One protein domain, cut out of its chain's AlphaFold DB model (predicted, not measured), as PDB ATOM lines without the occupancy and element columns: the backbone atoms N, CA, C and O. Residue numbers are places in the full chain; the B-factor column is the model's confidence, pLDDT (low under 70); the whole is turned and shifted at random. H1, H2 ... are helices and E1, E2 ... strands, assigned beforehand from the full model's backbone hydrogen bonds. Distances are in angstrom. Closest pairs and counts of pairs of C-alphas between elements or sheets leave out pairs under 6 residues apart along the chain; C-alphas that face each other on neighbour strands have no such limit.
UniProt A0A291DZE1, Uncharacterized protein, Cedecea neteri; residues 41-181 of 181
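Overview. This is residues 41 to 181 of the 181 residues of an uncharacterized protein of Cedecea neteri (UniProt A0A291DZE1). Two strongly twisted sheets of four strands each stand face to face as a sandwich: the curled sheet E3 E2 E5 E6 forms one layer and the sheet E4 E1 E7 E8 the other. The short helix H1 packs across E1 on the face of its sheet turned away from the other layer, and the final stretch with no named element folds back until residues 179 to 180 pair beside E6. The tip of the hairpin of E2 and E3 and the loop of residues 74 to 86 mark the two ends of the greatest length. The printed part has 141 residues and is mostly strand, with E1 to E8 followed along the chain by H1 and H2; the sheet E3 E2 E5 E6 is antiparallel throughout and the sheet E4 E1 E7 E8 is mixed. The whole is compact, with a radius of gyration of the C-alphas of 15.2 A and spans of 48 by 37 by 27 A.

Along the chain. In the first sheet, E2 is residues 50 to 60, 30.3 A from first to last C-alpha, and begins at C-alpha 50 at (238.647, 192.628, 240.873). E3 is residues 65 to 73, 23.2 A, and bends by 53 degrees at residue 69. E5 is residues 98 to 107, 28.7 A, and E6 is residues 110 to 118, 26.7 A. In the second sheet, E1 is residues 41 to 46, 15.8 A, and begins at C-alpha 41 at (252.644, 199.386, 253.472); E4 is residues 87 to 93, 19.2 A. E7 is residues 125 to 129, 13.6 A, and E8 is residues 133 to 137, 12.6 A. H1 is residues 143 to 150, 10.6 A; H2 is residues 154 to 157, 5.2 A, and ends at C-alpha 157 at (234.818, 200.239, 257.618).

Arrangement. The first sheet runs E3 E2 E5 E6, with E3 and E6 as edge strands. E2 and E5 are antiparallel at 148 degrees, with N 53 and O 102 at 2.8 A. E2 and E3 form a hairpin, with N 56 and O 70 at 2.9 A; E5 and E6 form another, with N 103 and O 114 at 2.8 A. This sheet has a curl of 80 degrees from edge to edge. The other sheet runs E4 E1 E7 E8. E1 and E7 are parallel at 24 degrees, with N 43 and O 126 at 2.8 A. E4 is antiparallel to E1, with N 44 and O 89 at 2.9 A, and E7 and E8 form a hairpin, with N 127 and O 135 at 2.8 A. The facing parts of the two sheets in the sandwich are 10.5 A centre to centre, with the strands of the one at 28 degrees to those of the other. The closest C-alphas of E6 and E8, those of Ile 116 and Gly 133, are 6.6 A apart, while E5 and E7 are only just apart, at 8.1 A. H1 is on the sheet E4 E1 E7 E8 at a height of 7.5 A, over E1, and runs across the strands at 64 degrees to E1 on the local plane; its closest C-alpha pair with E1 is Tyr 45 and Ala 150, 6.5 A. H2 only grazes this sheet; its closest C-alpha pair with E8 is Val 135 and Thr 157, 7.2 A. In H1 every O i to N i+4 pair is within hydrogen-bond range; H2 is too short for such a pair, and its one O i to N i+3 pair is not within range.

Size, cuts and confidence. The two C-alphas farthest apart, those of Lys 62 and Glu 84, are 48.6 A apart. The printed part has no cut and ends at Leu 181, the chain's last residue. The link from E3 to E4, 13 residues, is long. Residues 158 to 181 have no named element. The mean pLDDT of the printed part is 81.0; it is under 70 at residues 78 to 87, 130 to 132, 168 to 177, 179 and 181.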
ATOM      1  N   THR A  41     253.079 200.712 253.927       93.44
ATOM      2  CA  THR A  41     252.644 199.386 253.472       93.44
ATOM      3  C   THR A  41     251.198 199.429 252.998       93.44
ATOM      4  O   THR A  41     250.346 200.012 253.661       93.44
ATOM      5  N   ILE A  42     250.898 198.754 251.890       92.00
ATOM      6  CA  ILE A  42     249.525 198.444 251.484       92.00
ATOM      7  C   ILE A  42     249.308 196.930 251.491       92.00
ATOM      8  O   ILE A  42     250.117 196.165 250.966       92.00
ATOM      9  N   TYR A  43     248.208 196.518 252.105       91.06
ATOM     10  CA  TYR A  43     247.691 195.161 252.131       91.06
ATOM     11  C   TYR A  43     246.479 195.095 251.211       91.06
ATOM     12  O   TYR A  43     245.540 195.876 251.366       91.06
ATOM     13  N   LEU A  44     246.500 194.176 250.254       87.81
ATOM     14  CA  LEU A  44     245.435 194.004 249.277       87.81
ATOM     15  C   LEU A  44     244.941 192.565 249.312       87.81
ATOM     16  O   LEU A  44     245.727 191.633 249.127       87.81
ATOM     17  N   TYR A  45     243.641 192.397 249.527       82.44
ATOM     18  CA  TYR A  45     243.002 191.094 249.422       82.44
ATOM     19  C   TYR A  45     242.679 190.793 247.955       82.44
ATOM     20  O   TYR A  45     241.889 191.503 247.332       82.44
ATOM     21  N   ASP A  46     243.312 189.757 247.403       79.25
ATOM     22  CA  ASP A  46     243.026 189.277 246.050       79.25
ATOM     23  C   ASP A  46     241.946 188.192 246.100       79.25
ATOM     24  O   ASP A  46     242.192 187.043 246.482       79.25
ATOM     25  N   ASP A  47     240.729 188.589 245.738       74.88
ATOM     26  CA  ASP A  47     239.549 187.732 245.679       74.88
ATOM     27  C   ASP A  47     239.272 187.192 244.262       74.88
ATOM     28  O   ASP A  47     238.292 186.472 244.057       74.88
ATOM     29  N   ASN A  48     240.130 187.512 243.282       74.75
ATOM     30  CA  ASN A  48     239.957 187.262 241.846       74.75
ATOM     31  C   ASN A  48     238.692 187.874 241.209       74.75
ATOM     32  O   ASN A  48     238.413 187.598 240.037       74.75
ATOM     33  N   THR A  49     237.920 188.685 241.936       76.75
ATOM     34  CA  THR A  49     236.723 189.352 241.401       76.75
ATOM     35  C   THR A  49     237.034 190.751 240.872       76.75
ATOM     36  O   THR A  49     236.291 191.266 240.033       76.75
ATOM     37  N   HIS A  50     238.167 191.319 241.295       81.38
ATOM     38  CA  HIS A  50     238.647 192.628 240.873       81.38
ATOM     39  C   HIS A  50     240.084 192.580 240.344       81.38
ATOM     40  O   HIS A  50     240.972 191.946 240.913       81.38
ATOM     41  N   GLU A  51     240.327 193.334 239.279       86.31
ATOM     42  CA  GLU A  51     241.665 193.792 238.922       86.31
ATOM     43  C   GLU A  51     241.954 195.100 239.660       86.31
ATOM     44  O   GLU A  51     241.157 196.033 239.572       86.31
ATOM     45  N   TYR A  52     243.090 195.187 240.351       86.56
ATOM     46  CA  TYR A  52     243.527 196.397 241.045       86.56
ATOM     47  C   TYR A  52     244.767 197.006 240.387       86.56
ATOM     48  O   TYR A  52     245.702 196.300 240.007       86.56
ATOM     49  N   SER A  53     244.819 198.336 240.324       87.19
ATOM     50  CA  SER A  53     246.010 199.103 239.948       87.19
ATOM     51  C   SER A  53     246.249 200.254 240.927       87.19
ATOM     52  O   SER A  53     245.308 200.932 241.347       87.19
ATOM     53  N   LEU A  54     247.514 200.502 241.260       88.56
ATOM     54  CA  LEU A  54     247.970 201.677 241.988       88.56
ATOM     55  C   LEU A  54     248.335 202.774 240.990       88.56
ATOM     56  O   LEU A  54     249.275 202.653 240.206       88.56
ATOM     57  N   VAL A  55     247.604 203.876 241.041       87.88
ATOM     58  CA  VAL A  55     247.806 205.018 240.154       87.88
ATOM     59  C   VAL A  55     248.459 206.149 240.935       87.88
ATOM     60  O   VAL A  55     247.955 206.550 241.981       87.88
ATOM     61  N   THR A  56     249.571 206.687 240.435       89.00
ATOM     62  CA  THR A  56     250.282 207.815 241.061       89.00
ATOM     63  C   THR A  56     249.949 209.119 240.354       89.00
ATOM     64  O   THR A  56     249.960 209.170 239.124       89.00
ATOM     65  N   TYR A  57     249.735 210.186 241.120       88.06
ATOM     66  CA  TYR A  57     249.407 211.514 240.617       88.06
ATOM     67  C   TYR A  57     250.387 212.590 241.092       88.06
ATOM     68  O   TYR A  57     250.937 212.523 242.196       88.06
ATOM     69  N   SER A  58     250.543 213.633 240.277       87.25
ATOM     70  CA  SER A  58     251.163 214.904 240.664       87.25
ATOM     71  C   SER A  58     250.166 216.046 240.501       87.25
ATOM     72  O   SER A  58     249.306 215.998 239.625       87.25
ATOM     73  N   HIS A  59     250.268 217.071 241.347       84.69
ATOM     74  CA  HIS A  59     249.499 218.298 241.147       84.69
ATOM     75  C   HIS A  59     250.182 219.150 240.077       84.69
ATOM     76  O   HIS A  59     251.379 219.411 240.180       84.69
ATOM     77  N   ASN A  60     249.421 219.583 239.079       83.06
ATOM     78  CA  ASN A  60     249.811 220.611 238.133       83.06
ATOM     79  C   ASN A  60     249.157 221.931 238.569       83.06
ATOM     80  O   ASN A  60     247.938 222.100 238.482       83.06
ATOM     81  N   ASP A  61     249.982 222.874 239.031       82.50
ATOM     82  CA  ASP A  61     249.526 224.181 239.516       82.50
ATOM     83  C   ASP A  61     248.937 225.069 238.409       82.50
ATOM     84  O   ASP A  61     248.095 225.921 238.701       82.50
ATOM     85  N   LYS A  62     249.344 224.876 237.144       83.00
ATOM     86  CA  LYS A  62     248.849 225.659 236.000       83.00
ATOM     87  C   LYS A  62     247.396 225.321 235.703       83.00
ATOM     88  O   LYS A  62     246.549 226.210 235.671       83.00
ATOM     89  N   ASP A  63     247.117 224.030 235.561       76.94
ATOM     90  CA  ASP A  63     245.782 223.522 235.236       76.94
ATOM     91  C   ASP A  63     244.925 223.303 236.492       76.94
ATOM     92  O   ASP A  63     243.744 222.964 236.402       76.94
ATOM     93  N   LYS A  64     245.514 223.511 237.684       78.88
ATOM     94  CA  LYS A  64     244.913 223.247 239.004       78.88
ATOM     95  C   LYS A  64     244.310 221.840 239.074       78.88
ATOM     96  O   LYS A  64     243.240 221.637 239.656       78.88
ATOM     97  N   CYS A  65     244.993 220.894 238.433       79.44
ATOM     98  CA  CYS A  65     244.535 219.534 238.187       79.44
ATOM     99  C   CYS A  65     245.587 218.511 238.603       79.44
ATOM    100  O   CYS A  65     246.755 218.826 238.820       79.44
ATOM    101  N   TYR A  66     245.147 217.264 238.718       81.38
ATOM    102  CA  TYR A  66     246.006 216.136 239.028       81.38
ATOM    103  C   TYR A  66     246.286 215.312 237.781       81.38
ATOM    104  O   TYR A  66     245.374 214.795 237.134       81.38
ATOM    105  N   GLU A  67     247.566 215.166 237.471       82.56
ATOM    106  CA  GLU A  67     248.038 214.426 236.309       82.56
ATOM    107  C   GLU A  67     248.504 213.040 236.721       82.56
ATOM    108  O   GLU A  67     249.249 212.890 237.694       82.56
ATOM    109  N   LYS A  68     248.053 212.026 235.976       85.38
ATOM    110  CA  LYS A  68     248.516 210.652 236.153       85.38
ATOM    111  C   LYS A  68     249.980 210.571 235.731       85.38
ATOM    112  O   LYS A  68     250.310 210.875 234.591       85.38
ATOM    113  N   ILE A  69     250.829 210.117 236.644       85.19
ATOM    114  CA  ILE A  69     252.262 209.913 236.415       85.19
ATOM    115  C   ILE A  69     252.556 208.452 236.089       85.19
ATOM    116  O   ILE A  69     253.325 208.167 235.178       85.19
ATOM    117  N   ASN A  70     251.950 207.529 236.836       84.56
ATOM    118  CA  ASN A  70     252.191 206.097 236.690       84.56
ATOM    119  C   ASN A  70     250.923 205.292 237.002       84.56
ATOM    120  O   ASN A  70     250.052 205.772 237.730       84.56
ATOM    121  N   ASP A  71     250.834 204.084 236.453       84.00
ATOM    122  CA  ASP A  71     249.721 203.146 236.617       84.00
ATOM    123  C   ASP A  71     250.309 201.735 236.753       84.00
ATOM    124  O   ASP A  71     250.743 201.136 235.770       84.00
ATOM    125  N   GLU A  72     250.408 201.252 237.990       85.44
ATOM    126  CA  GLU A  72     251.038 199.977 238.330       85.44
ATOM    127  C   GLU A  72     249.962 198.949 238.647       85.44
ATOM    128  O   GLU A  72     249.202 199.095 239.604       85.44
ATOM    129  N   GLN A  73     249.883 197.888 237.853       82.94
ATOM    130  CA  GLN A  73     248.940 196.804 238.104       82.94
ATOM    131  C   GLN A  73     249.369 196.004 239.348       82.94
ATOM    132  O   GLN A  73     250.508 195.547 239.431       82.94
ATOM    133  N   LEU A  74     248.459 195.847 240.314       80.81
ATOM    134  CA  LEU A  74     248.688 195.131 241.579       80.81
ATOM    135  C   LEU A  74     248.180 193.689 241.526       80.81
ATOM    136  O   LEU A  74     248.831 192.780 242.035       80.81
ATOM    137  N   THR A  75     247.009 193.482 240.925       79.44
ATOM    138  CA  THR A  75     246.399 192.162 240.715       79.44
ATOM    139  C   THR A  75     245.840 192.084 239.307       79.44
ATOM    140  O   THR A  75     245.817 193.074 238.580       79.44
ATOM    141  N   ILE A  76     245.394 190.895 238.914       71.62
ATOM    142  CA  ILE A  76     244.856 190.629 237.583       71.62
ATOM    143  C   ILE A  76     243.500 189.951 237.734       71.62
ATOM    144  O   ILE A  76     243.302 189.167 238.662       71.62
ATOM    145  N   LEU A  77     242.579 190.188 236.805       70.56
ATOM    146  CA  LEU A  77     241.303 189.481 236.822       70.56
ATOM    147  C   LEU A  77     241.488 188.023 236.362       70.56
ATOM    148  O   LEU A  77     241.804 187.763 235.200       70.56
ATOM    149  N   ARG A  78     241.257 187.045 237.247       66.56
ATOM    150  CA  ARG A  78     241.426 185.609 236.937       66.56
ATOM    151  C   ARG A  78     240.085 184.888 236.841       66.56
ATOM    152  O   ARG A  78     239.727 184.081 237.689       66.56
ATOM    153  N   ARG A  79     239.336 185.144 235.763       56.75
ATOM    154  CA  ARG A  79     238.007 184.532 235.548       56.75
ATOM    155  C   ARG A  79     238.051 183.028 235.221       56.75
ATOM    156  O   ARG A  79     237.070 182.335 235.457       56.75
ATOM    157  N   LEU A  80     239.161 182.533 234.655       47.31
ATOM    158  CA  LEU A  80     239.255 181.189 234.049       47.31
ATOM    159  C   LEU A  80     240.291 180.251 234.697       47.31
ATOM    160  O   LEU A  80     240.288 179.059 234.410       47.31
ATOM    161  N   LEU A  81     241.151 180.754 235.585       49.06
ATOM    162  CA  LEU A  81     242.173 179.968 236.280       49.06
ATOM    163  C   LEU A  81     241.985 180.161 237.787       49.06
ATOM    164  O   LEU A  81     242.523 181.101 238.367       49.06
ATOM    165  N   LYS A  82     241.205 179.272 238.421       44.94
ATOM    166  CA  LYS A  82     241.190 179.126 239.885       44.94
ATOM    167  C   LYS A  82     242.562 178.599 240.319       44.94
ATOM    168  O   LYS A  82     242.780 177.396 240.357       44.94
ATOM    169  N   SER A  83     243.495 179.503 240.583       45.25
ATOM    170  CA  SER A  83     244.738 179.193 241.287       45.25
ATOM    171  C   SER A  83     244.509 179.370 242.791       45.25
ATOM    172  O   SER A  83     243.819 180.293 243.221       45.25
ATOM    173  N   GLU A  84     245.056 178.438 243.564       45.34
ATOM    174  CA  GLU A  84     244.727 178.076 244.949       45.34
ATOM    175  C   GLU A  84     245.084 179.090 246.050       45.34
ATOM    176  O   GLU A  84     245.001 178.753 247.228       45.34
ATOM    177  N   THR A  85     245.434 180.336 245.740       44.25
ATOM    178  CA  THR A  85     245.732 181.321 246.792       44.25
ATOM    179  C   THR A  85     244.917 182.591 246.621       44.25
ATOM    180  O   THR A  85     245.427 183.612 246.168       44.25
ATOM    181  N   MET A  86     243.655 182.533 247.059       57.16
ATOM    182  CA  MET A  86     243.042 183.699 247.706       57.16
ATOM    183  C   MET A  86     243.997 184.137 248.818       57.16
ATOM    184  O   MET A  86     244.400 183.312 249.645       57.16
ATOM    185  N   GLY A  87     244.437 185.390 248.803       69.44
ATOM    186  CA  GLY A  87     245.602 185.757 249.595       69.44
ATOM    187  C   GLY A  87     245.764 187.246 249.822       69.44
ATOM    188  O   GLY A  87     245.254 188.086 249.085       69.44
ATOM    189  N   MET A  88     246.497 187.554 250.888       82.50
ATOM    190  CA  MET A  88     246.882 188.911 251.234       82.50
ATOM    191  C   MET A  88     248.186 189.259 250.521       82.50
ATOM    192  O   MET A  88     249.245 188.740 250.882       82.50
ATOM    193  N   ASN A  89     248.113 190.153 249.542       84.00
ATOM    194  CA  ASN A  89     249.288 190.737 248.913       84.00
ATOM    195  C   ASN A  89     249.769 191.935 249.735       84.00
ATOM    196  O   ASN A  89     248.962 192.711 250.248       84.00
ATOM    197  N   LYS A  90     251.089 192.084 249.864       86.88
ATOM    198  CA  LYS A  90     251.729 193.187 250.587       86.88
ATOM    199  C   LYS A  90     252.665 193.927 249.642       86.88
ATOM    200  O   LYS A  90     253.563 193.309 249.079       86.88
ATOM    201  N   PHE A  91     252.500 195.241 249.539       88.06
ATOM    202  CA  PHE A  91     253.377 196.111 248.754       88.06
ATOM    203  C   PHE A  91     253.889 197.266 249.613       88.06
ATOM    204  O   PHE A  91     253.206 197.694 250.548       88.06
ATOM    205  N   THR A  92     255.073 197.789 249.290       91.44
ATOM    206  CA  THR A  92     255.609 199.000 249.926       91.44
ATOM    207  C   THR A  92     255.649 200.170 248.950       91.44
ATOM    208  O   THR A  92     256.109 200.041 247.813       91.44
ATOM    209  N   ILE A  93     255.172 201.328 249.404       91.69
ATOM    210  CA  ILE A  93     254.988 202.533 248.590       91.69
ATOM    211  C   ILE A  93     255.622 203.751 249.265       91.69
ATOM    212  O   ILE A  93     255.824 203.778 250.481       91.69
ATOM    213  N   LYS A  94     255.949 204.774 248.468       93.50
ATOM    214  CA  LYS A  94     256.501 206.036 248.986       93.50
ATOM    215  C   LYS A  94     255.431 206.817 249.755       93.50
ATOM    216  O   LYS A  94     254.354 206.995 249.176       93.50
ATOM    217  N   PRO A  95     255.717 207.329 250.964       93.75
ATOM    218  CA  PRO A  95     254.799 208.211 251.676       93.75
ATOM    219  C   PRO A  95     254.638 209.568 250.974       93.75
ATOM    220  O   PRO A  95     255.393 209.911 250.059       93.75
ATOM    221  N   ASP A  96     253.614 210.322 251.378       93.12
ATOM    222  CA  ASP A  96     253.285 211.695 250.954       93.12
ATOM    223  C   ASP A  96     253.053 211.886 249.443       93.12
ATOM    224  O   ASP A  96     252.919 213.003 248.931       93.12
ATOM    225  N   LYS A  97     252.957 210.783 248.701       91.56
ATOM    226  CA  LYS A  97     252.547 210.766 247.299       91.56
ATOM    227  C   LYS A  97     251.031 210.663 247.192       91.56
ATOM    228  O   LYS A  97     250.358 210.083 248.034       91.56
ATOM    229  N   LYS A  98     250.486 211.235 246.124       91.44
ATOM    230  CA  LYS A  98     249.050 211.196 245.848       91.44
ATOM    231  C   LYS A  98     248.761 209.956 245.026       91.44
ATOM    232  O   LYS A  98     249.107 209.913 243.847       91.44
ATOM    233  N   TYR A  99     248.158 208.956 245.654       91.38
ATOM    234  CA  TYR A  99     247.771 207.729 244.975       91.38
ATOM    235  C   TYR A  99     246.262 207.651 244.788       91.38
ATOM    236  O   TYR A  99     245.488 208.302 245.496       91.38
ATOM    237  N   ALA A 100     245.855 206.808 243.847       89.69
ATOM    238  CA  ALA A 100     244.529 206.230 243.813       89.69
ATOM    239  C   ALA A 100     244.621 204.726 243.577       89.69
ATOM    240  O   ALA A 100     245.416 204.277 242.753       89.69
ATOM    241  N   ILE A 101     243.781 203.956 244.260       88.44
ATOM    242  CA  ILE A 101     243.514 202.575 243.868       88.44
ATOM    243  C   ILE A 101     242.398 202.592 242.847       88.44
ATOM    244  O   ILE A 101     241.292 203.033 243.152       88.44
ATOM    245  N   LYS A 102     242.705 202.120 241.646       87.31
ATOM    246  CA  LYS A 102     241.742 201.864 240.580       87.31
ATOM    247  C   LYS A 102     241.391 200.383 240.626       87.31
ATOM    248  O   LYS A 102     242.298 199.555 240.620       87.31
ATOM    249  N   SER A 103     240.108 200.053 240.657       86.88
ATOM    250  CA  SER A 103     239.637 198.675 240.556       86.88
ATOM    251  C   SER A 103     238.658 198.509 239.409       86.88
ATOM    252  O   SER A 103     237.775 199.344 239.215       86.88
ATOM    253  N   ILE A 104     238.815 197.416 238.668       86.44
ATOM    254  CA  ILE A 104     237.902 196.987 237.613       86.44
ATOM    255  C   ILE A 104     237.259 195.684 238.073       86.44
ATOM    256  O   ILE A 104     237.956 194.704 238.332       86.44
ATOM    257  N   GLY A 105     235.936 195.694 238.197       83.56
ATOM    258  CA  GLY A 105     235.141 194.550 238.626       83.56
ATOM    259  C   GLY A 105     234.032 194.227 237.632       83.56
ATOM    260  O   GLY A 105     233.789 194.967 236.675       83.56
ATOM    261  N   PHE A 106     233.351 193.107 237.867       81.50
ATOM    262  CA  PHE A 106     232.209 192.665 237.071       81.50
ATOM    263  C   PHE A 106     231.029 192.349 237.985       81.50
ATOM    264  O   PHE A 106     231.172 191.612 238.958       81.50
ATOM    265  N   ASP A 107     229.852 192.860 237.640       81.25
ATOM    266  CA  ASP A 107     228.589 192.491 238.272       81.25
ATOM    267  C   ASP A 107     227.619 191.879 237.241       81.25
ATOM    268  O   ASP A 107     227.962 191.635 236.081       81.25
ATOM    269  N   LYS A 108     226.375 191.610 237.659       80.88
ATOM    270  CA  LYS A 108     225.322 191.076 236.775       80.88
ATOM    271  C   LYS A 108     224.931 192.013 235.621       80.88
ATOM    272  O   LYS A 108     224.187 191.601 234.737       80.88
ATOM    273  N   TRP A 109     225.377 193.263 235.650       81.19
ATOM    274  CA  TRP A 109     225.034 194.306 234.693       81.19
ATOM    275  C   TRP A 109     226.196 194.723 233.789       81.19
ATOM    276  O   TRP A 109     225.973 195.514 232.874       81.19
ATOM    277  N   GLY A 110     227.408 194.225 234.030       82.38
ATOM    278  CA  GLY A 110     228.573 194.490 233.192       82.38
ATOM    279  C   GLY A 110     229.838 194.770 233.995       82.38
ATOM    280  O   GLY A 110     229.938 194.448 235.179       82.38
ATOM    281  N   ALA A 111     230.823 195.352 233.316       84.31
ATOM    282  CA  ALA A 111     232.052 195.802 233.948       84.31
ATOM    283  C   ALA A 111     231.856 197.187 234.577       84.31
ATOM    284  O   ALA A 111     231.165 198.053 234.031       84.31
ATOM    285  N   TYR A 112     232.494 197.411 235.716       83.12
ATOM    286  CA  TYR A 112     232.544 198.716 236.360       83.12
ATOM    287  C   TYR A 112     233.966 199.058 236.771       83.12
ATOM    288  O   TYR A 112     234.801 198.185 237.009       83.12
ATOM    289  N   ILE A 113     234.215 200.358 236.867       84.75
ATOM    290  CA  ILE A 113     235.463 200.927 237.344       84.75
ATOM    291  C   ILE A 113     235.184 201.818 238.550       84.75
ATOM    292  O   ILE A 113     234.233 202.605 238.554       84.75
ATOM    293  N   THR A 114     236.022 201.700 239.569       83.88
ATOM    294  CA  THR A 114     236.004 202.554 240.760       83.88
ATOM    295  C   THR A 114     237.417 203.013 241.078       83.88
ATOM    296  O   THR A 114     238.379 202.272 240.875       83.88
ATOM    297  N   SER A 115     237.552 204.242 241.575       85.12
ATOM    298  CA  SER A 115     238.842 204.819 241.959       85.12
ATOM    299  C   SER A 115     238.763 205.455 243.345       85.12
ATOM    300  O   SER A 115     237.841 206.222 243.615       85.12
ATOM    301  N   ILE A 116     239.740 205.176 244.211       86.69
ATOM    302  CA  ILE A 116     239.769 205.659 245.599       86.69
ATOM    303  C   ILE A 116     241.099 206.353 245.873       86.69
ATOM    304  O   ILE A 116     242.151 205.718 245.846       86.69
ATOM    305  N   ALA A 117     241.048 207.663 246.114       89.06
ATOM    306  CA  ALA A 117     242.217 208.501 246.367       89.06
ATOM    307  C   ALA A 117     242.664 208.458 247.829       89.06
ATOM    308  O   ALA A 117     241.843 208.567 248.738       89.06
ATOM    309  N   PHE A 118     243.976 208.395 248.046       92.31
ATOM    310  CA  PHE A 118     244.577 208.479 249.374       92.31
ATOM    311  C   PHE A 118     246.023 208.998 249.316       92.31
ATOM    312  O   PHE A 118     246.682 208.957 248.272       92.31
ATOM    313  N   ILE A 119     246.505 209.514 250.447       94.06
ATOM    314  CA  ILE A 119     247.898 209.889 250.700       94.06
ATOM    315  C   ILE A 119     248.396 209.026 251.868       94.06
ATOM    316  O   ILE A 119     247.911 209.200 252.990       94.06
ATOM    317  N   PRO A 120     249.338 208.099 251.634       94.44
ATOM    318  CA  PRO A 120     249.947 207.313 252.687       94.44
ATOM    319  C   PRO A 120     250.957 208.157 253.461       94.44
ATOM    320  O   PRO A 120     251.718 208.927 252.884       94.44
ATOM    321  N   GLU A 121     250.982 207.986 254.772       96.06
ATOM    322  CA  GLU A 121     251.930 208.642 255.665       96.06
ATOM    323  C   GLU A 121     253.112 207.711 255.951       96.06
ATOM    324  O   GLU A 121     253.002 206.480 255.860       96.06
ATOM    325  N   ALA A 122     254.256 208.304 256.293       95.81
ATOM    326  CA  ALA A 122     255.480 207.564 256.572       95.81
ATOM    327  C   ALA A 122     255.265 206.505 257.658       95.81
ATOM    328  O   ALA A 122     254.656 206.776 258.694       95.81
ATOM    329  N   ASN A 123     255.791 205.300 257.423       94.69
ATOM    330  CA  ASN A 123     255.720 204.177 258.363       94.69
ATOM    331  C   ASN A 123     254.300 203.784 258.789       94.69
ATOM    332  O   ASN A 123     254.116 203.267 259.891       94.69
ATOM    333  N   LYS A 124     253.293 204.031 257.949       96.19
ATOM    334  CA  LYS A 124     251.921 203.566 258.172       96.19
ATOM    335  C   LYS A 124     251.549 202.417 257.250       96.19
ATOM    336  O   LYS A 124     252.148 202.223 256.190       96.19
ATOM    337  N   SER A 125     250.530 201.670 257.657       95.19
ATOM    338  CA  SER A 125     249.994 200.547 256.900       95.19
ATOM    339  C   SER A 125     248.530 200.762 256.558       95.19
ATOM    340  O   SER A 125     247.774 201.325 257.346       95.19
ATOM    341  N   TYR A 126     248.123 200.281 255.389       94.00
ATOM    342  CA  TYR A 126     246.768 200.441 254.883       94.00
ATOM    343  C   TYR A 126     246.234 199.121 254.350       94.00
ATOM    344  O   TYR A 126     246.977 198.354 253.743       94.00
ATOM    345  N   PHE A 127     244.950 198.861 254.555       92.19
ATOM    346  CA  PHE A 127     244.229 197.759 253.938       92.19
ATOM    347  C   PHE A 127     243.306 198.289 252.843       92.19
ATOM    348  O   PHE A 127     242.622 199.299 253.022       92.19
ATOM    349  N   LEU A 128     243.319 197.605 251.704       87.25
ATOM    350  CA  LEU A 128     242.599 197.968 250.494       87.25
ATOM    351  C   LEU A 128     241.457 196.984 250.249       87.25
ATOM    352  O   LEU A 128     241.682 195.774 250.170       87.25
ATOM    353  N   ASN A 129     240.250 197.515 250.073       75.88
ATOM    354  CA  ASN A 129     239.061 196.750 249.716       75.88
ATOM    355  C   ASN A 129     238.268 197.512 248.642       75.88
ATOM    356  O   ASN A 129     237.922 198.678 248.845       75.88
ATOM    357  N   SER A 130     237.948 196.861 247.516       66.75
ATOM    358  CA  SER A 130     237.130 197.449 246.439       66.75
ATOM    359  C   SER A 130     235.769 197.949 246.918       66.75
ATOM    360  O   SER A 130     235.266 198.944 246.404       66.75
ATOM    361  N   SER A 131     235.188 197.277 247.910       66.44
ATOM    362  CA  SER A 131     233.857 197.578 248.444       66.44
ATOM    363  C   SER A 131     233.897 198.710 249.467       66.44
ATOM    364  O   SER A 131     232.990 199.537 249.538       66.44
ATOM    365  N   SER A 132     234.958 198.729 250.272       66.94
ATOM    366  CA  SER A 132     234.960 199.390 251.578       66.94
ATOM    367  C   SER A 132     236.010 200.493 251.713       66.94
ATOM    368  O   SER A 132     236.069 201.153 252.752       66.94
ATOM    369  N   GLY A 133     236.812 200.722 250.670       81.94
ATOM    370  CA  GLY A 133     237.782 201.807 250.615       81.94
ATOM    371  C   GLY A 133     239.195 201.429 251.034       81.94
ATOM    372  O   GLY A 133     239.613 200.272 250.972       81.94
ATOM    373  N   VAL A 134     239.947 202.454 251.431       89.38
ATOM    374  CA  VAL A 134     241.287 202.325 252.006       89.38
ATOM    375  C   VAL A 134     241.181 202.646 253.485       89.38
ATOM    376  O   VAL A 134     240.761 203.743 253.828       89.38
ATOM    377  N   VAL A 135     241.590 201.723 254.349       92.94
ATOM    378  CA  VAL A 135     241.584 201.924 255.804       92.94
ATOM    379  C   VAL A 135     242.997 201.818 256.356       92.94
ATOM    380  O   VAL A 135     243.798 201.026 255.868       92.94
ATOM    381  N   GLU A 136     243.326 202.619 257.360       94.38
ATOM    382  CA  GLU A 136     244.596 202.517 258.078       94.38
ATOM    383  C   GLU A 136     244.552 201.339 259.063       94.38
ATOM    384  O   GLU A 136     243.566 201.118 259.769       94.38
ATOM    385  N   VAL A 137     245.639 200.568 259.094       94.19
ATOM    386  CA  VAL A 137     245.830 199.403 259.966       94.19
ATOM    387  C   VAL A 137     247.171 199.503 260.694       94.19
ATOM    388  O   VAL A 137     248.065 200.252 260.301       94.19
ATOM    389  N   GLY A 138     247.337 198.726 261.763       91.88
ATOM    390  CA  GLY A 138     248.608 198.644 262.476       91.88
ATOM    391  C   GLY A 138     249.722 198.034 261.618       91.88
ATOM    392  O   GLY A 138     249.499 197.157 260.785       91.88
ATOM    393  N   ASN A 139     250.969 198.446 261.850       85.00
ATOM    394  CA  ASN A 139     252.111 197.966 261.055       85.00
ATOM    395  C   ASN A 139     252.378 196.459 261.173       85.00
ATOM    396  O   ASN A 139     252.890 195.848 260.236       85.00
ATOM    397  N   ASN A 140     251.975 195.864 262.295       82.31
ATOM    398  CA  ASN A 140     252.117 194.438 262.587       82.31
ATOM    399  C   ASN A 140     250.755 193.744 262.701       82.31
ATOM    400  O   ASN A 140     250.608 192.787 263.458       82.31
ATOM    401  N   THR A 141     249.744 194.259 262.000       87.00
ATOM    402  CA  THR A 141     248.421 193.640 261.976       87.00
ATOM    403  C   THR A 141     248.520 192.202 261.469       87.00
ATOM    404  O   THR A 141     249.094 191.930 260.413       87.00
ATOM    405  N   ASP A 142     247.966 191.272 262.243       87.31
ATOM    406  CA  ASP A 142     247.990 189.856 261.913       87.31
ATOM    407  C   ASP A 142     247.032 189.508 260.758       87.31
ATOM    408  O   ASP A 142     246.107 190.246 260.405       87.31
ATOM    409  N   LYS A 143     247.250 188.331 260.166       85.38
ATOM    410  CA  LYS A 143     246.440 187.847 259.042       85.38
ATOM    411  C   LYS A 143     244.969 187.626 259.409       85.38
ATOM    412  O   LYS A 143     244.123 187.752 258.529       85.38
ATOM    413  N   VAL A 144     244.650 187.293 260.661       87.69
ATOM    414  CA  VAL A 144     243.266 187.043 261.099       87.69
ATOM    415  C   VAL A 144     242.469 188.342 261.043       87.69
ATOM    416  O   VAL A 144     241.371 188.364 260.487       87.69
ATOM    417  N   TYR A 145     243.040 189.443 261.532       89.56
ATOM    418  CA  TYR A 145     242.406 190.754 261.448       89.56
ATOM    419  C   TYR A 145     242.285 191.247 260.001       89.56
ATOM    420  O   TYR A 145     241.210 191.697 259.607       89.56
ATOM    421  N   LEU A 146     243.334 191.109 259.180       88.75
ATOM    422  CA  LEU A 146     243.264 191.501 257.764       88.75
ATOM    423  C   LEU A 146     242.199 190.699 256.994       88.75
ATOM    424  O   LEU A 146     241.462 191.266 256.191       88.75
ATOM    425  N   ASN A 147     242.057 189.399 257.270       87.44
ATOM    426  CA  ASN A 147     240.999 188.579 256.673       87.44
ATOM    427  C   ASN A 147     239.603 189.016 257.129       87.44
ATOM    428  O   ASN A 147     238.660 188.973 256.342       87.44
ATOM    429  N   ARG A 148     239.454 189.473 258.379       88.19
ATOM    430  CA  ARG A 148     238.188 190.044 258.854       88.19
ATOM    431  C   ARG A 148     237.842 191.325 258.094       88.19
ATOM    432  O   ARG A 148     236.689 191.490 257.717       88.19
ATOM    433  N   LEU A 149     238.818 192.199 257.836       88.62
ATOM    434  CA  LEU A 149     238.606 193.423 257.050       88.62
ATOM    435  C   LEU A 149     238.147 193.139 255.611       88.62
ATOM    436  O   LEU A 149     237.386 193.926 255.049       88.62
ATOM    437  N   ALA A 150     238.573 192.019 255.020       84.75
ATOM    438  CA  ALA A 150     238.175 191.631 253.667       84.75
ATOM    439  C   ALA A 150     236.666 191.365 253.529       84.75
ATOM    440  O   ALA A 150     236.110 191.549 252.451       84.75
ATOM    441  N   VAL A 151     236.002 190.970 254.620       85.75
ATOM    442  CA  VAL A 151     234.564 190.655 254.642       85.75
ATOM    443  C   VAL A 151     233.714 191.723 255.337       85.75
ATOM    444  O   VAL A 151     232.505 191.543 255.464       85.75
ATOM    445  N   MET A 152     234.320 192.825 255.796       87.06
ATOM    446  CA  MET A 152     233.578 193.926 256.416       87.06
ATOM    447  C   MET A 152     232.758 194.702 255.390       87.06
ATOM    448  O   MET A 152     233.220 195.015 254.288       87.06
ATOM    449  N   THR A 153     231.556 195.082 255.808       85.25
ATOM    450  CA  THR A 153     230.678 195.970 255.050       85.25
ATOM    451  C   THR A 153     231.248 197.392 254.973       85.25
ATOM    452  O   THR A 153     232.014 197.803 255.853       85.25
ATOM    453  N   PRO A 154     230.852 198.191 253.966       82.94
ATOM    454  CA  PRO A 154     231.243 199.598 253.888       82.94
ATOM    455  C   PRO A 154     230.841 200.410 255.129       82.94
ATOM    456  O   PRO A 154     231.516 201.365 255.502       82.94
ATOM    457  N   GLU A 155     229.735 200.061 255.787       85.81
ATOM    458  CA  GLU A 155     229.280 200.699 257.027       85.81
ATOM    459  C   GLU A 155     230.230 200.430 258.197       85.81
ATOM    460  O   GLU A 155     230.526 201.339 258.973       85.81
ATOM    461  N   GLU A 156     230.737 199.203 258.310       86.88
ATOM    462  CA  GLU A 156     231.687 198.822 259.354       86.88
ATOM    463  C   GLU A 156     233.048 199.496 259.152       86.88
ATOM    464  O   GLU A 156     233.660 199.947 260.124       86.88
ATOM    465  N   THR A 157     233.509 199.632 257.904       85.81
ATOM    466  CA  THR A 157     234.818 200.239 257.618       85.81
ATOM    467  C   THR A 157     234.843 201.754 257.764       85.81
ATOM    468  O   THR A 157     235.904 202.298 258.063       85.81
ATOM    469  N   LYS A 158     233.703 202.449 257.631       85.44
ATOM    470  CA  LYS A 158     233.605 203.912 257.836       85.44
ATOM    471  C   LYS A 158     234.061 204.364 259.224       85.44
ATOM    472  O   LYS A 158     234.514 205.494 259.371       85.44
ATOM    473  N   ASN A 159     233.946 203.495 260.229       87.00
ATOM    474  CA  ASN A 159     234.336 203.796 261.608       87.00
ATOM    475  C   ASN A 159     235.818 203.505 261.898       87.00
ATOM    476  O   ASN A 159     236.291 203.775 263.001       87.00
ATOM    477  N   LEU A 160     236.551 202.935 260.936       90.56
ATOM    478  CA  LEU A 160     237.980 202.682 261.072       90.56
ATOM    479  C   LEU A 160     238.791 203.940 260.729       90.56
ATOM    480  O   LEU A 160     238.313 204.788 259.972       90.56
ATOM    481  N   PRO A 161     240.030 204.062 261.239       93.00
ATOM    482  CA  PRO A 161     240.939 205.124 260.830       93.00
ATOM    483  C   PRO A 161     241.106 205.152 259.306       93.00
ATOM    484  O   PRO A 161     241.344 204.124 258.675       93.00
ATOM    485  N   GLN A 162     240.962 206.335 258.712       91.38
ATOM    486  CA  GLN A 162     241.059 206.538 257.266       91.38
ATOM    487  C   GLN A 162     242.374 207.252 256.929       91.38
ATOM    488  O   GLN A 162     242.808 208.114 257.700       91.38
ATOM    489  N   PRO A 163     242.999 206.959 255.776       91.75
ATOM    490  CA  PRO A 163     244.126 207.749 255.302       91.75
ATOM    491  C   PRO A 163     243.694 209.186 254.994       91.75
ATOM    492  O   PRO A 163     242.518 209.485 254.762       91.75
ATOM    493  N   LYS A 164     244.676 210.081 254.881       90.94
ATOM    494  CA  LYS A 164     244.433 211.414 254.324       90.94
ATOM    495  C   LYS A 164     243.926 211.274 252.889       90.94
ATOM    496  O   LYS A 164     244.594 210.692 252.039       90.94
ATOM    497  N   ALA A 165     242.757 211.834 252.608       85.31
ATOM    498  CA  ALA A 165     242.279 212.001 251.244       85.31
ATOM    499  C   ALA A 165     242.944 213.222 250.590       85.31
ATOM    500  O   ALA A 165     243.491 214.099 251.263       85.31
ATOM    501  N   TRP A 166     242.858 213.313 249.267       83.56
ATOM    502  CA  TRP A 166     243.229 214.515 248.529       83.56
ATOM    503  C   TRP A 166     242.098 214.935 247.592       83.56
ATOM    504  O   TRP A 166     241.315 214.088 247.162       83.56
ATOM    505  N   PRO A 167     241.948 216.243 247.316       72.56
ATOM    506  CA  PRO A 167     240.767 216.751 246.637       72.56
ATOM    507  C   PRO A 167     240.733 216.297 245.175       72.56
ATOM    508  O   PRO A 167     241.462 216.825 244.336       72.56
ATOM    509  N   ILE A 168     239.831 215.368 244.865       66.94
ATOM    510  CA  ILE A 168     239.390 215.090 243.499       66.94
ATOM    511  C   ILE A 168     238.273 216.098 243.203       66.94
ATOM    512  O   ILE A 168     237.119 215.884 243.568       66.94
ATOM    513  N   LYS A 169     238.587 217.260 242.623       53.03
ATOM    514  CA  LYS A 169     237.534 218.226 242.262       53.03
ATOM    515  C   LYS A 169     236.658 217.650 241.139       53.03
ATOM    516  O   LYS A 169     237.149 217.455 240.035       53.03
ATOM    517  N   ASN A 170     235.375 217.404 241.430       47.47
ATOM    518  CA  ASN A 170     234.238 217.289 240.496       47.47
ATOM    519  C   ASN A 170     234.504 216.638 239.118       47.47
ATOM    520  O   ASN A 170     234.042 217.172 238.112       47.47
ATOM    521  N   ASN A 171     235.248 215.527 239.022       50.03
ATOM    522  CA  ASN A 171     235.626 214.929 237.727       50.03
ATOM    523  C   ASN A 171     236.258 215.921 236.716       50.03
ATOM    524  O   ASN A 171     236.321 215.625 235.525       50.03
ATOM    525  N   THR A 172     236.753 217.093 237.144       46.72
ATOM    526  CA  THR A 172     237.392 218.055 236.224       46.72
ATOM    527  C   THR A 172     238.747 217.548 235.746       46.72
ATOM    528  O   THR A 172     239.237 217.965 234.704       46.72
ATOM    529  N   CYS A 173     239.340 216.613 236.490       60.00
ATOM    530  CA  CYS A 173     240.449 215.796 236.024       60.00
ATOM    531  C   CYS A 173     239.869 214.566 235.309       60.00
ATOM    532  O   CYS A 173     239.341 213.672 235.968       60.00
ATOM    533  N   SER A 174     240.022 214.476 233.988       57.47
ATOM    534  CA  SER A 174     239.540 213.372 233.131       57.47
ATOM    535  C   SER A 174     240.122 211.983 233.455       57.47
ATOM    536  O   SER A 174     239.819 211.010 232.772       57.47
ATOM    537  N   ASN A 175     240.971 211.884 234.481       60.50
ATOM    538  CA  ASN A 175     241.744 210.695 234.825       60.50
ATOM    539  C   ASN A 175     241.180 209.919 236.030       60.50
ATOM    540  O   ASN A 175     241.615 208.794 236.264       60.50
ATOM    541  N   PHE A 176     240.227 210.485 236.788       68.06
ATOM    542  CA  PHE A 176     239.520 209.754 237.846       68.06
ATOM    543  C   PHE A 176     238.275 209.092 237.276       68.06
ATOM    544  O   PHE A 176     237.307 209.762 236.924       68.06
ATOM    545  N   LEU A 177     238.315 207.766 237.172       65.56
ATOM    546  CA  LEU A 177     237.236 206.987 236.585       65.56
ATOM    547  C   LEU A 177     236.431 206.304 237.688       65.56
ATOM    548  O   LEU A 177     236.941 205.445 238.411       65.56
ATOM    549  N   THR A 178     235.159 206.682 237.765       70.38
ATOM    550  CA  THR A 178     234.111 205.927 238.447       70.38
ATOM    551  C   THR A 178     232.941 205.820 237.484       70.38
ATOM    552  O   THR A 178     232.457 206.840 236.994       70.38
ATOM    553  N   GLY A 179     232.498 204.605 237.179       67.19
ATOM    554  CA  GLY A 179     231.410 204.409 236.228       67.19
ATOM    555  C   GLY A 179     231.290 202.984 235.715       67.19
ATOM    556  O   GLY A 179     232.017 202.084 236.134       67.19
ATOM    557  N   ARG A 180     230.349 202.790 234.793       73.94
ATOM    558  CA  ARG A 180     230.227 201.554 234.017       73.94
ATOM    559  C   ARG A 180     231.000 201.678 232.711       73.94
ATOM    560  O   ARG A 180     231.065 202.777 232.158       73.94
ATOM    561  N   LEU A 181     231.587 200.564 232.280       64.81
ATOM    562  CA  LEU A 181     232.287 200.430 231.001       64.81
ATOM    563  C   LEU A 181     231.346 199.887 229.924       64.81
ATOM    564  O   LEU A 181     230.483 199.046 230.271       64.81
TER     565      LEU A 181